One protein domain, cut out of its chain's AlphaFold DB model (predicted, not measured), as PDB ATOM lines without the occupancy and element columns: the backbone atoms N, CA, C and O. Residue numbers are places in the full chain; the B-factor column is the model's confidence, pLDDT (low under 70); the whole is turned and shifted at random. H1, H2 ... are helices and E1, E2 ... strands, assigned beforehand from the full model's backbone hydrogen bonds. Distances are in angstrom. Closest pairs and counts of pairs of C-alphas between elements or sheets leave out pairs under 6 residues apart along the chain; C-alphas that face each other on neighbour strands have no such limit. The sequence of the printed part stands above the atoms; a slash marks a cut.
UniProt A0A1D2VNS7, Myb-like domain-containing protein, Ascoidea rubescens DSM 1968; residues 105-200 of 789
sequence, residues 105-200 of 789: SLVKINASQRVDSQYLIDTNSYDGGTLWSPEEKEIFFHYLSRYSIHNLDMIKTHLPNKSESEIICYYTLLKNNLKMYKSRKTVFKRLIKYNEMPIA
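Overview. This is residues 105 to 200 of the 789 residues of the protein "Myb-like domain-containing protein" of Ascoidea rubescens DSM 1968 (UniProt A0A1D2VNS7). Hairpin E1-E2 and helices H1 and H2 gather round the first half of long H3, whose far end leads to H4. The 96 printed residues include two antiparallel strands, then four helices: mostly helix. The whole is only just loose, radius of gyration of the C-alphas 15.3 A, spanning 46 by 33 by 20 A.

Arrangement. E1, residues 105 to 108, and E2, residues 129 to 132, form a hairpin; N 107 and O 130 are within hydrogen-bond range, 2.9 A. H1, residues 134 to 147, touches H2, residues 152 to 157, C-alphas 143 and 155 being closest at 5.7 A. H3, residues 164 to 183, touches H2 with residues 164 to 167 alone. Every O i to N i+4 pair in H1, H2 and H3 is within range.

Along the chain. C-alpha 105 opens E1 at (27.616, 16.575, 90.096). H3, 28.5 A long, ends at C-alpha 183 (26.491, 14.126, 113.074); H4, residues 185 to 188, follows.

Size, cuts and confidence. The printed part has no cut. The E1 to E2 link is long. pLDDT is under 70 at residues 111 to 127, 194 and 197 to 200.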
ATOM      1  N   SER A 105      28.289  17.600  89.290       88.81
ATOM      2  CA  SER A 105      27.616  16.575  90.096       88.81
ATOM      3  C   SER A 105      26.300  16.173  89.466       88.81
ATOM      4  O   SER A 105      25.460  17.033  89.205       88.81
ATOM      5  N   LEU A 106      26.101  14.870  89.298       90.56
ATOM      6  CA  LEU A 106      24.799  14.314  88.970       90.56
ATOM      7  C   LEU A 106      23.983  14.169  90.258       90.56
ATOM      8  O   LEU A 106      24.418  13.519  91.212       90.56
ATOM      9  N   VAL A 107      22.808  14.784  90.284       88.81
ATOM     10  CA  VAL A 107      21.851  14.707  91.392       88.81
ATOM     11  C   VAL A 107      20.714  13.802  90.935       88.81
ATOM     12  O   VAL A 107      19.984  14.165  90.020       88.81
ATOM     13  N   LYS A 108      20.585  12.601  91.509       87.94
ATOM     14  CA  LYS A 108      19.465  11.695  91.201       87.94
ATOM     15  C   LYS A 108      18.249  12.078  92.036       87.94
ATOM     16  O   LYS A 108      18.364  12.150  93.258       87.94
ATOM     17  N   ILE A 109      17.092  12.236  91.392       76.75
ATOM     18  CA  ILE A 109      15.858  12.759  92.012       76.75
ATOM     19  C   ILE A 109      15.432  11.940  93.249       76.75
ATOM     20  O   ILE A 109      14.965  12.505  94.235       76.75
ATOM     21  N   ASN A 110      15.679  10.624  93.231       76.06
ATOM     22  CA  ASN A 110      15.288   9.691  94.296       76.06
ATOM     23  C   ASN A 110      16.448   9.201  95.186       76.06
ATOM     24  O   ASN A 110      16.215   8.410  96.100       76.06
ATOM     25  N   ALA A 111      17.699   9.618  94.945       60.19
ATOM     26  CA  ALA A 111      18.832   9.134  95.733       60.19
ATOM     27  C   ALA A 111      19.234  10.146  96.814       60.19
ATOM     28  O   ALA A 111      19.766  11.214  96.530       60.19
ATOM     29  N   SER A 112      19.136   9.736  98.080       60.00
ATOM     30  CA  SER A 112      19.823  10.409  99.196       60.00
ATOM     31  C   SER A 112      21.357  10.303  99.120       60.00
ATOM     32  O   SER A 112      22.061  10.812  99.993       60.00
ATOM     33  N   GLN A 113      21.879   9.633  98.090       61.09
ATOM     34  CA  GLN A 113      23.287   9.342  97.872       61.09
ATOM     35  C   GLN A 113      23.824  10.158  96.696       61.09
ATOM     36  O   GLN A 113      23.315  10.096  95.577       61.09
ATOM     37  N   ARG A 114      24.908  10.892  96.949       60.03
ATOM     38  CA  ARG A 114      25.719  11.534  95.914       60.03
ATOM     39  C   ARG A 114      26.514  10.457  95.173       60.03
ATOM     40  O   ARG A 114      27.299   9.751  95.800       60.03
ATOM     41  N   VAL A 115      26.339  10.363  93.858       61.00
ATOM     42  CA  VAL A 115      27.216   9.568  92.988       61.00
ATOM     43  C   VAL A 115      28.367  10.469  92.547       61.00
ATOM     44  O   VAL A 115      28.128  11.541  91.986       61.00
ATOM     45  N   ASP A 116      29.609  10.076  92.828       59.66
ATOM     46  CA  ASP A 116      30.772  10.861  92.409       59.66
ATOM     47  C   ASP A 116      30.956  10.794  90.887       59.66
ATOM     48  O   ASP A 116      30.926   9.729  90.267       59.66
ATOM     49  N   SER A 117      31.154  11.961  90.273       57.19
ATOM     50  CA  SER A 117      31.081  12.164  88.820       57.19
ATOM     51  C   SER A 117      32.174  11.474  88.005       57.19
ATOM     52  O   SER A 117      32.047  11.371  86.789       57.19
ATOM     53  N   GLN A 118      33.204  10.932  88.657       59.22
ATOM     54  CA  GLN A 118      34.285  10.188  88.002       59.22
ATOM     55  C   GLN A 118      33.836   8.848  87.389       59.22
ATOM     56  O   GLN A 118      34.569   8.291  86.580       59.22
ATOM     57  N   TYR A 119      32.640   8.349  87.728       57.28
ATOM     58  CA  TYR A 119      32.112   7.065  87.241       57.28
ATOM     59  C   TYR A 119      30.970   7.188  86.214       57.28
ATOM     60  O   TYR A 119      30.357   6.184  85.864       57.28
ATOM     61  N   LEU A 120      30.647   8.399  85.744       55.75
ATOM     62  CA  LEU A 120      29.397   8.674  85.015       55.75
ATOM     63  C   LEU A 120      29.533   8.897  83.498       55.75
ATOM     64  O   LEU A 120      28.568   9.308  82.865       55.75
ATOM     65  N   ILE A 121      30.692   8.608  82.901       57.94
ATOM     66  CA  ILE A 121      30.913   8.815  81.456       57.94
ATOM     67  C   ILE A 121      30.315   7.676  80.594       57.94
ATOM     68  O   ILE A 121      29.904   7.925  79.469       57.94
ATOM     69  N   ASP A 122      30.198   6.453  81.129       55.00
ATOM     70  CA  ASP A 122      29.993   5.231  80.320       55.00
ATOM     71  C   ASP A 122      28.580   4.606  80.361       55.00
ATOM     72  O   ASP A 122      28.376   3.506  79.846       55.00
ATOM     73  N   THR A 123      27.574   5.258  80.961       46.97
ATOM     74  CA  THR A 123      26.227   4.655  81.085       46.97
ATOM     75  C   THR A 123      25.114   5.490  80.458       46.97
ATOM     76  O   THR A 123      24.536   6.369  81.085       46.97
ATOM     77  N   ASN A 124      24.704   5.087  79.250       55.00
ATOM     78  CA  ASN A 124      23.434   5.464  78.607       55.00
ATOM     79  C   ASN A 124      22.175   4.956  79.362       55.00
ATOM     80  O   ASN A 124      21.086   4.915  78.788       55.00
ATOM     81  N   SER A 125      22.281   4.540  80.633       58.84
ATOM     82  CA  SER A 125      21.091   4.286  81.446       58.84
ATOM     83  C   SER A 125      20.464   5.629  81.805       58.84
ATOM     84  O   SER A 125      21.107   6.461  82.447       58.84
ATOM     85  N   TYR A 126      19.207   5.817  81.402       58.97
ATOM     86  CA  TYR A 126      18.362   6.996  81.633       58.97
ATOM     87  C   TYR A 126      17.956   7.151  83.119       58.97
ATOM     88  O   TYR A 126      16.788   7.280  83.481       58.97
ATOM     89  N   ASP A 127      18.944   7.118  84.007       65.56
ATOM     90  CA  ASP A 127      18.813   6.900  85.447       65.56
ATOM     91  C   ASP A 127      18.479   8.196  86.220       65.56
ATOM     92  O   ASP A 127      19.147   8.552  87.195       65.56
ATOM     93  N   GLY A 128      17.439   8.909  85.759       78.75
ATOM     94  CA  GLY A 128      16.684   9.932  86.504       78.75
ATOM     95  C   GLY A 128      17.516  10.984  87.247       78.75
ATOM     96  O   GLY A 128      17.190  11.338  88.386       78.75
ATOM     97  N   GLY A 129      18.628  11.416  86.650       85.69
ATOM     98  CA  GLY A 129      19.625  12.266  87.287       85.69
ATOM     99  C   GLY A 129      19.917  13.529  86.497       85.69
ATOM    100  O   GLY A 129      19.985  13.516  85.273       85.69
ATOM    101  N   THR A 130      20.124  14.619  87.225       91.50
ATOM    102  CA  THR A 130      20.191  15.972  86.677       91.50
ATOM    103  C   THR A 130      21.603  16.493  86.878       91.50
ATOM    104  O   THR A 130      22.103  16.509  88.011       91.50
ATOM    105  N   LEU A 131      22.283  16.851  85.792       93.56
ATOM    106  CA  LEU A 131      23.661  17.325  85.847       93.56
ATOM    107  C   LEU A 131      23.682  18.784  86.308       93.56
ATOM    108  O   LEU A 131      23.057  19.635  85.682       93.56
ATOM    109  N   TRP A 132      24.421  19.054  87.381       94.88
ATOM    110  CA  TRP A 132      24.700  20.404  87.865       94.88
ATOM    111  C   TRP A 132      26.126  20.803  87.492       94.88
ATOM    112  O   TRP A 132      27.086  20.197  88.003       94.88
ATOM    113  N   SER A 133      26.260  21.813  86.630       93.88
ATOM    114  CA  SER A 133      27.550  22.420  86.282       93.88
ATOM    115  C   SER A 133      28.134  23.217  87.463       93.88
ATOM    116  O   SER A 133      27.413  23.530  88.415       93.88
ATOM    117  N   PRO A 134      29.441  23.531  87.453       92.69
ATOM    118  CA  PRO A 134      30.028  24.477  88.398       92.69
ATOM    119  C   PRO A 134      29.325  25.838  88.408       92.69
ATOM    120  O   PRO A 134      28.950  26.327  89.470       92.69
ATOM    121  N   GLU A 135      29.088  26.399  87.224       93.12
ATOM    122  CA  GLU A 135      28.483  27.714  87.006       93.12
ATOM    123  C   GLU A 135      27.041  27.755  87.542       93.12
ATOM    124  O   GLU A 135      26.679  28.663  88.286       93.12
ATOM    125  N   GLU A 136      26.236  26.723  87.262       95.75
ATOM    126  CA  GLU A 136      24.869  26.598  87.797       95.75
ATOM    127  C   GLU A 136      24.843  26.562  89.331       95.75
ATOM    128  O   GLU A 136      23.904  27.052  89.958       95.75
ATOM    129  N   LYS A 137      25.877  25.999  89.965       95.81
ATOM    130  CA  LYS A 137      25.968  25.958  91.429       95.81
ATOM    131  C   LYS A 137      26.425  27.278  92.018       95.81
ATOM    132  O   LYS A 137      25.932  27.640  93.078       95.81
ATOM    133  N   GLU A 138      27.355  27.977  91.372       93.25
ATOM    134  CA  GLU A 138      27.772  29.322  91.786       93.25
ATOM    135  C   GLU A 138      26.564  30.270  91.755       93.25
ATOM    136  O   GLU A 138      26.271  30.921  92.760       93.25
ATOM    137  N   ILE A 139      25.782  30.232  90.669       95.19
ATOM    138  CA  ILE A 139      24.498  30.935  90.535       95.19
ATOM    139  C   ILE A 139      23.518  30.507  91.642       95.19
ATOM    140  O   ILE A 139      22.976  31.358  92.349       95.19
ATOM    141  N   PHE A 140      23.323  29.201  91.854       97.00
ATOM    142  CA  PHE A 140      22.443  28.693  92.911       97.00
ATOM    143  C   PHE A 140      22.853  29.169  94.309       97.00
ATOM    144  O   PHE A 140      21.999  29.630  95.059       97.00
ATOM    145  N   PHE A 141      24.135  29.092  94.680       95.88
ATOM    146  CA  PHE A 141      24.602  29.535  95.997       95.88
ATOM    147  C   PHE A 141      24.495  31.054  96.167       95.88
ATOM    148  O   PHE A 141      24.136  31.509  97.254       95.88
ATOM    149  N   HIS A 142      24.745  31.824  95.105       94.00
ATOM    150  CA  HIS A 142      24.564  33.275  95.096       94.00
ATOM    151  C   HIS A 142      23.100  33.678  95.327       94.00
ATOM    152  O   HIS A 142      22.820  34.538  96.158       94.00
ATOM    153  N   TYR A 143      22.145  33.042  94.644       96.69
ATOM    154  CA  TYR A 143      20.729  33.378  94.823       96.69
ATOM    155  C   TYR A 143      20.102  32.740  96.065       96.69
ATOM    156  O   TYR A 143      19.238  33.357  96.684       96.69
ATOM    157  N   LEU A 144      20.589  31.580  96.520       96.25
ATOM    158  CA  LEU A 144      20.188  30.989  97.800       96.25
ATOM    159  C   LEU A 144      20.580  31.880  98.990       96.25
ATOM    160  O   LEU A 144      19.826  31.939  99.962       96.25
ATOM    161  N   SER A 145      21.722  32.579  98.926       93.31
ATOM    162  CA  SER A 145      22.142  33.507  99.988       93.31
ATOM    163  C   SER A 145      21.323  34.801 100.021       93.31
ATOM    164  O   SER A 145      21.194  35.393 101.088       93.31
ATOM    165  N   ARG A 146      20.741  35.213  98.885       95.00
ATOM    166  CA  ARG A 146      19.905  36.422  98.764       95.00
ATOM    167  C   ARG A 146      18.424  36.179  99.038       95.00
ATOM    168  O   ARG A 146      17.806  36.954  99.755       95.00
ATOM    169  N   TYR A 147      17.846  35.127  98.460       93.75
ATOM    170  CA  TYR A 147      16.390  34.967  98.382       93.75
ATOM    171  C   TYR A 147      15.810  33.892  99.308       93.75
ATOM    172  O   TYR A 147      14.589  33.776  99.401       93.75
ATOM    173  N   SER A 148      16.654  33.150 100.040       94.38
ATOM    174  CA  SER A 148      16.259  31.963 100.814       94.38
ATOM    175  C   SER A 148      15.621  30.868  99.941       94.38
ATOM    176  O   SER A 148      15.331  31.052  98.763       94.38
ATOM    177  N   ILE A 149      15.395  29.682 100.507       95.94
ATOM    178  CA  ILE A 149      14.787  28.564  99.763       95.94
ATOM    179  C   ILE A 149      13.276  28.739  99.533       95.94
ATOM    180  O   ILE A 149      12.674  27.957  98.809       95.94
ATOM    181  N   HIS A 150      12.650  29.736 100.162       96.25
ATOM    182  CA  HIS A 150      11.212  29.981 100.039       96.25
ATOM    183  C   HIS A 150      10.841  30.662  98.714       96.25
ATOM    184  O   HIS A 150       9.793  30.360  98.156       96.25
ATOM    185  N   ASN A 151      11.728  31.499  98.166       97.12
ATOM    186  CA  ASN A 151      11.501  32.236  96.921       97.12
ATOM    187  C   ASN A 151      12.109  31.483  95.726       97.12
ATOM    188  O   ASN A 151      13.020  31.971  95.051       97.12
ATOM    189  N   LEU A 152      11.633  30.255  95.494       97.31
ATOM    190  CA  LEU A 152      12.146  29.377  94.435       97.31
ATOM    191  C   LEU A 152      12.037  30.002  93.044       97.31
ATOM    192  O   LEU A 152      12.949  29.816  92.242       97.31
ATOM    193  N   ASP A 153      10.982  30.770  92.782       97.94
ATOM    194  CA  ASP A 153      10.743  31.418  91.489       97.94
ATOM    195  C   ASP A 153      11.876  32.387  91.125       97.94
ATOM    196  O   ASP A 153      12.394  32.350  90.012       97.94
ATOM    197  N   MET A 154      12.360  33.169  92.096       97.81
ATOM    198  CA  MET A 154      13.500  34.076  91.906       97.81
ATOM    199  C   MET A 154      14.797  33.313  91.612       97.81
ATOM    200  O   MET A 154      15.577  33.716  90.750       97.81
ATOM    201  N   ILE A 155      15.032  32.182  92.288       97.62
ATOM    202  CA  ILE A 155      16.204  31.326  92.032       97.62
ATOM    203  C   ILE A 155      16.100  30.671  90.641       97.62
ATOM    204  O   ILE A 155      17.089  30.607  89.908       97.62
ATOM    205  N   LYS A 156      14.901  30.215  90.260       97.88
ATOM    206  CA  LYS A 156      14.592  29.574  88.973       97.88
ATOM    207  C   LYS A 156      14.778  30.529  87.792       97.88
ATOM    208  O   LYS A 156      15.337  30.110  86.780       97.88
ATOM    209  N   THR A 157      14.401  31.802  87.928       97.94
ATOM    210  CA  THR A 157      14.613  32.845  86.902       97.94
ATOM    211  C   THR A 157      16.079  32.950  86.465       97.94
ATOM    212  O   THR A 157      16.361  33.212  85.297       97.94
ATOM    213  N   HIS A 158      17.026  32.666  87.363       97.62
ATOM    214  CA  HIS A 158      18.460  32.662  87.059       97.62
ATOM    215  C   HIS A 158      19.035  31.273  86.713       97.62
ATOM    216  O   HIS A 158      20.204  31.170  86.345       97.62
ATOM    217  N   LEU A 159      18.230  30.209  86.789       97.50
ATOM    218  CA  LEU A 159      18.602  28.828  86.462       97.50
ATOM    219  C   LEU A 159      17.624  28.219  85.434       97.50
ATOM    220  O   LEU A 159      16.988  27.206  85.723       97.50
ATOM    221  N   PRO A 160      17.512  28.777  84.211       96.75
ATOM    222  CA  PRO A 160      16.501  28.364  83.228       96.75
ATOM    223  C   PRO A 160      16.623  26.895  82.784       96.75
ATOM    224  O   PRO A 160      15.640  26.288  82.370       96.75
ATOM    225  N   ASN A 161      17.816  26.304  82.907       96.94
ATOM    226  CA  ASN A 161      18.092  24.897  82.595       96.94
ATOM    227  C   ASN A 161      17.748  23.929  83.747       96.94
ATOM    228  O   ASN A 161      18.111  22.751  83.672       96.94
ATOM    229  N   LYS A 162      17.135  24.416  84.835       97.19
ATOM    230  CA  LYS A 162      16.768  23.622  86.011       97.19
ATOM    231  C   LYS A 162      15.314  23.861  86.398       97.19
ATOM    232  O   LYS A 162      14.868  24.997  86.541       97.19
ATOM    233  N   SER A 163      14.564  22.783  86.602       96.44
ATOM    234  CA  SER A 163      13.198  22.883  87.125       96.44
ATOM    235  C   SER A 163      13.197  23.092  88.644       96.44
ATOM    236  O   SER A 163      14.137  22.710  89.343       96.44
ATOM    237  N   GLU A 164      12.108  23.643  89.183       96.38
ATOM    238  CA  GLU A 164      11.932  23.840  90.633       96.38
ATOM    239  C   GLU A 164      12.162  22.548  91.423       96.38
ATOM    240  O   GLU A 164      12.812  22.564  92.467       96.38
ATOM    241  N   SER A 165      11.693  21.408  90.902       94.75
ATOM    242  CA  SER A 165      11.861  20.111  91.566       94.75
ATOM    243  C   SER A 165      13.334  19.700  91.689       94.75
ATOM    244  O   SER A 165      13.732  19.126  92.703       94.75
ATOM    245  N   GLU A 166      14.174  20.066  90.719       94.88
ATOM    246  CA  GLU A 166      15.617  19.806  90.726       94.88
ATOM    247  C   GLU A 166      16.345  20.742  91.692       94.88
ATOM    248  O   GLU A 166      17.233  20.299  92.422       94.88
ATOM    249  N   ILE A 167      15.935  22.014  91.748       96.25
ATOM    250  CA  ILE A 167      16.442  23.017  92.697       96.25
ATOM    251  C   ILE A 167      16.119  22.581  94.141       96.25
ATOM    252  O   ILE A 167      17.014  22.535  94.991       96.25
ATOM    253  N   ILE A 168      14.875  22.159  94.410       95.81
ATOM    254  CA  ILE A 168      14.450  21.593  95.705       95.81
ATOM    255  C   ILE A 168      15.221  20.305  96.024       95.81
ATOM    256  O   ILE A 168      15.662  20.117  97.165       95.81
ATOM    257  N   CYS A 169      15.406  19.413  95.045       94.25
ATOM    258  CA  CYS A 169      16.157  18.170  95.221       94.25
ATOM    259  C   CYS A 169      17.621  18.458  95.594       94.25
ATOM    260  O   CYS A 169      18.130  17.903  96.572       94.25
ATOM    261  N   TYR A 170      18.276  19.392  94.896       95.38
ATOM    262  CA  TYR A 170      19.655  19.784  95.179       95.38
ATOM    263  C   TYR A 170      19.799  20.448  96.553       95.38
ATOM    264  O   TYR A 170      20.669  20.054  97.337       95.38
ATOM    265  N   TYR A 171      18.896  21.365  96.913       96.00
ATOM    266  CA  TYR A 171      18.842  21.934  98.262       96.00
ATOM    267  C   TYR A 171      18.644  20.851  99.337       96.00
ATOM    268  O   TYR A 171      19.332  20.846 100.361       96.00
ATOM    269  N   THR A 172      17.744  19.893  99.107       94.19
ATOM    270  CA  THR A 172      17.462  18.801 100.052       94.19
ATOM    271  C   THR A 172      18.668  17.872 100.209       94.19
ATOM    272  O   THR A 172      19.013  17.495 101.333       94.19
ATOM    273  N   LEU A 173      19.375  17.570  99.115       93.06
ATOM    274  CA  LEU A 173      20.646  16.843  99.128       93.06
ATOM    275  C   LEU A 173      21.706  17.592  99.952       93.06
ATOM    276  O   LEU A 173      22.352  16.989 100.812       93.06
ATOM    277  N   LEU A 174      21.864  18.905  99.755       92.88
ATOM    278  CA  LEU A 174      22.788  19.739 100.535       92.88
ATOM    279  C   LEU A 174      22.417  19.771 102.028       92.88
ATOM    280  O   LEU A 174      23.284  19.571 102.881       92.88
ATOM    281  N   LYS A 175      21.130  19.929 102.356       94.00
ATOM    282  CA  LYS A 175      20.599  19.910 103.732       94.00
ATOM    283  C   LYS A 175      20.846  18.565 104.423       94.00
ATOM    284  O   LYS A 175      21.216  18.537 105.599       94.00
ATOM    285  N   ASN A 176      20.696  17.457 103.701       92.25
ATOM    286  CA  ASN A 176      20.983  16.115 104.209       92.25
ATOM    287  C   ASN A 176      22.490  15.881 104.389       92.25
ATOM    288  O   ASN A 176      22.903  15.417 105.453       92.25
ATOM    289  N   ASN A 177      23.323  16.294 103.429       88.25
ATOM    290  CA  ASN A 177      24.782  16.256 103.567       88.25
ATOM    291  C   ASN A 177      25.253  17.074 104.781       88.25
ATOM    292  O   ASN A 177      26.044  16.580 105.584       88.25
ATOM    293  N   LEU A 178      24.711  18.280 104.991       89.25
ATOM    294  CA  LEU A 178      25.015  19.107 106.162       89.25
ATOM    295  C   LEU A 178      24.626  18.410 107.477       89.25
ATOM    296  O   LEU A 178      25.420  18.411 108.419       89.25
ATOM    297  N   LYS A 179      23.453  17.763 107.546       91.12
ATOM    298  CA  LYS A 179      23.064  16.929 108.702       91.12
ATOM    299  C   LYS A 179      24.056  15.781 108.936       91.12
ATOM    300  O   LYS A 179      24.449  15.553 110.080       91.12
ATOM    301  N   MET A 180      24.506  15.096 107.880       88.38
ATOM    302  CA  MET A 180      25.511  14.028 107.987       88.38
ATOM    303  C   MET A 180      26.887  14.540 108.436       88.38
ATOM    304  O   MET A 180      27.573  13.860 109.198       88.38
ATOM    305  N   TYR A 181      27.309  15.731 108.009       86.50
ATOM    306  CA  TYR A 181      28.557  16.327 108.491       86.50
ATOM    307  C   TYR A 181      28.448  16.784 109.949       86.50
ATOM    308  O   TYR A 181      29.374  16.534 110.721       86.50
ATOM    309  N   LYS A 182      27.306  17.357 110.358       87.19
ATOM    310  CA  LYS A 182      27.036  17.721 111.759       87.19
ATOM    311  C   LYS A 182      26.996  16.505 112.694       87.19
ATOM    312  O   LYS A 182      27.493  16.597 113.811       87.19
ATOM    313  N   SER A 183      26.487  15.350 112.251       91.31
ATOM    314  CA  SER A 183      26.491  14.126 113.074       91.31
ATOM    315  C   SER A 183      27.886  13.503 113.249       91.31
ATOM    316  O   SER A 183      28.156  12.832 114.249       91.31
ATOM    317  N   ARG A 184      28.816  13.747 112.318       91.19
ATOM    318  CA  ARG A 184      30.198  13.243 112.377       91.19
ATOM    319  C   ARG A 184      31.087  14.179 113.198       91.19
ATOM    320  O   ARG A 184      31.725  15.062 112.632       91.19
ATOM    321  N   LYS A 185      31.223  13.932 114.510       86.25
ATOM    322  CA  LYS A 185      32.058  14.733 115.447       86.25
ATOM    323  C   LYS A 185      33.449  15.128 114.904       86.25
ATOM    324  O   LYS A 185      33.911  16.231 115.174       86.25
ATOM    325  N   THR A 186      34.117  14.263 114.138       86.75
ATOM    326  CA  THR A 186      35.447  14.530 113.545       86.75
ATOM    327  C   THR A 186      35.436  15.532 112.389       86.75
ATOM    328  O   THR A 186      36.432  16.223 112.190       86.75
ATOM    329  N   VAL A 187      34.337  15.619 111.633       78.62
ATOM    330  CA  VAL A 187      34.153  16.603 110.554       78.62
ATOM    331  C   VAL A 187      33.472  17.857 111.086       78.62
ATOM    332  O   VAL A 187      33.847  18.951 110.688       78.62
ATOM    333  N   PHE A 188      32.557  17.725 112.048       80.62
ATOM    334  CA  PHE A 188      31.955  18.858 112.747       80.62
ATOM    335  C   PHE A 188      33.010  19.749 113.420       80.62
ATOM    336  O   PHE A 188      32.950  20.956 113.263       80.62
ATOM    337  N   LYS A 189      34.060  19.174 114.030       78.44
ATOM    338  CA  LYS A 189      35.234  19.929 114.530       78.44
ATOM    339  C   LYS A 189      36.057  20.666 113.452       78.44
ATOM    340  O   LYS A 189      37.004  21.359 113.798       78.44
ATOM    341  N   ARG A 190      35.759  20.472 112.161       77.69
ATOM    342  CA  ARG A 190      36.343  21.219 111.029       77.69
ATOM    343  C   ARG A 190      35.351  22.203 110.400       77.69
ATOM    344  O   ARG A 190      35.742  22.943 109.506       77.69
ATOM    345  N   LEU A 191      34.084  22.174 110.812       78.31
ATOM    346  CA  LEU A 191      33.099  23.179 110.436       78.31
ATOM    347  C   LEU A 191      33.226  24.328 111.432       78.31
ATOM    348  O   LEU A 191      32.904  24.167 112.604       78.31
ATOM    349  N   ILE A 192      33.702  25.463 110.940       76.88
ATOM    350  CA  ILE A 192      33.770  26.717 111.686       76.88
ATOM    351  C   ILE A 192      32.322  27.198 111.902       76.88
ATOM    352  O   ILE A 192      31.533  27.206 110.948       76.88
ATOM    353  N   LYS A 193      31.925  27.534 113.137       77.75
ATOM    354  CA  LYS A 193      30.611  28.168 113.392       77.75
ATOM    355  C   LYS A 193      30.584  29.566 112.765       77.75
ATOM    356  O   LYS A 193      31.629  30.178 112.630       77.75
ATOM    357  N   TYR A 194      29.412  30.135 112.474       69.06
ATOM    358  CA  TYR A 194      29.343  31.521 111.977       69.06
ATOM    359  C   TYR A 194      30.019  32.530 112.922       69.06
ATOM    360  O   TYR A 194      30.758  33.378 112.448       69.06
ATOM    361  N   ASN A 195      29.865  32.362 114.239       72.56
ATOM    362  CA  ASN A 195      30.517  33.183 115.267       72.56
ATOM    363  C   ASN A 195      32.041  32.949 115.373       72.56
ATOM    364  O   ASN A 195      32.747  33.772 115.931       72.56
ATOM    365  N   GLU A 196      32.542  31.809 114.884       72.06
ATOM    366  CA  GLU A 196      33.979  31.483 114.813       72.06
ATOM    367  C   GLU A 196      34.565  31.821 113.432       72.06
ATOM    368  O   GLU A 196      35.778  31.752 113.217       72.06
ATOM    369  N   MET A 197      33.705  32.124 112.457       68.56
ATOM    370  CA  MET A 197      34.116  32.634 111.165       68.56
ATOM    371  C   MET A 197      34.531  34.084 111.414       68.56
ATOM    372  O   MET A 197      33.752  34.807 112.030       68.56
ATOM    373  N   PRO A 198      35.723  34.526 110.977       58.03
ATOM    374  CA  PRO A 198      36.160  35.897 111.202       58.03
ATOM    375  C   PRO A 198      35.298  36.851 110.367       58.03
ATOM    376  O   PRO A 198      35.618  37.176 109.221       58.03
ATOM    377  N   ILE A 199      34.172  37.266 110.947       51.81
ATOM    378  CA  ILE A 199      33.393  38.425 110.531       51.81
ATOM    379  C   ILE A 199      34.338  39.605 110.732       51.81
ATOM    380  O   ILE A 199      34.699  39.875 111.867       51.81
ATOM    381  N   ALA A 200      34.799  40.186 109.618       55.34
ATOM    382  CA  ALA A 200      35.678  41.355 109.518       55.34
ATOM    383  C   ALA A 200      36.576  41.588 110.750       55.34
ATOM    384  O   ALA A 200      36.163  42.279 111.671       55.34
TER     385      ALA A 200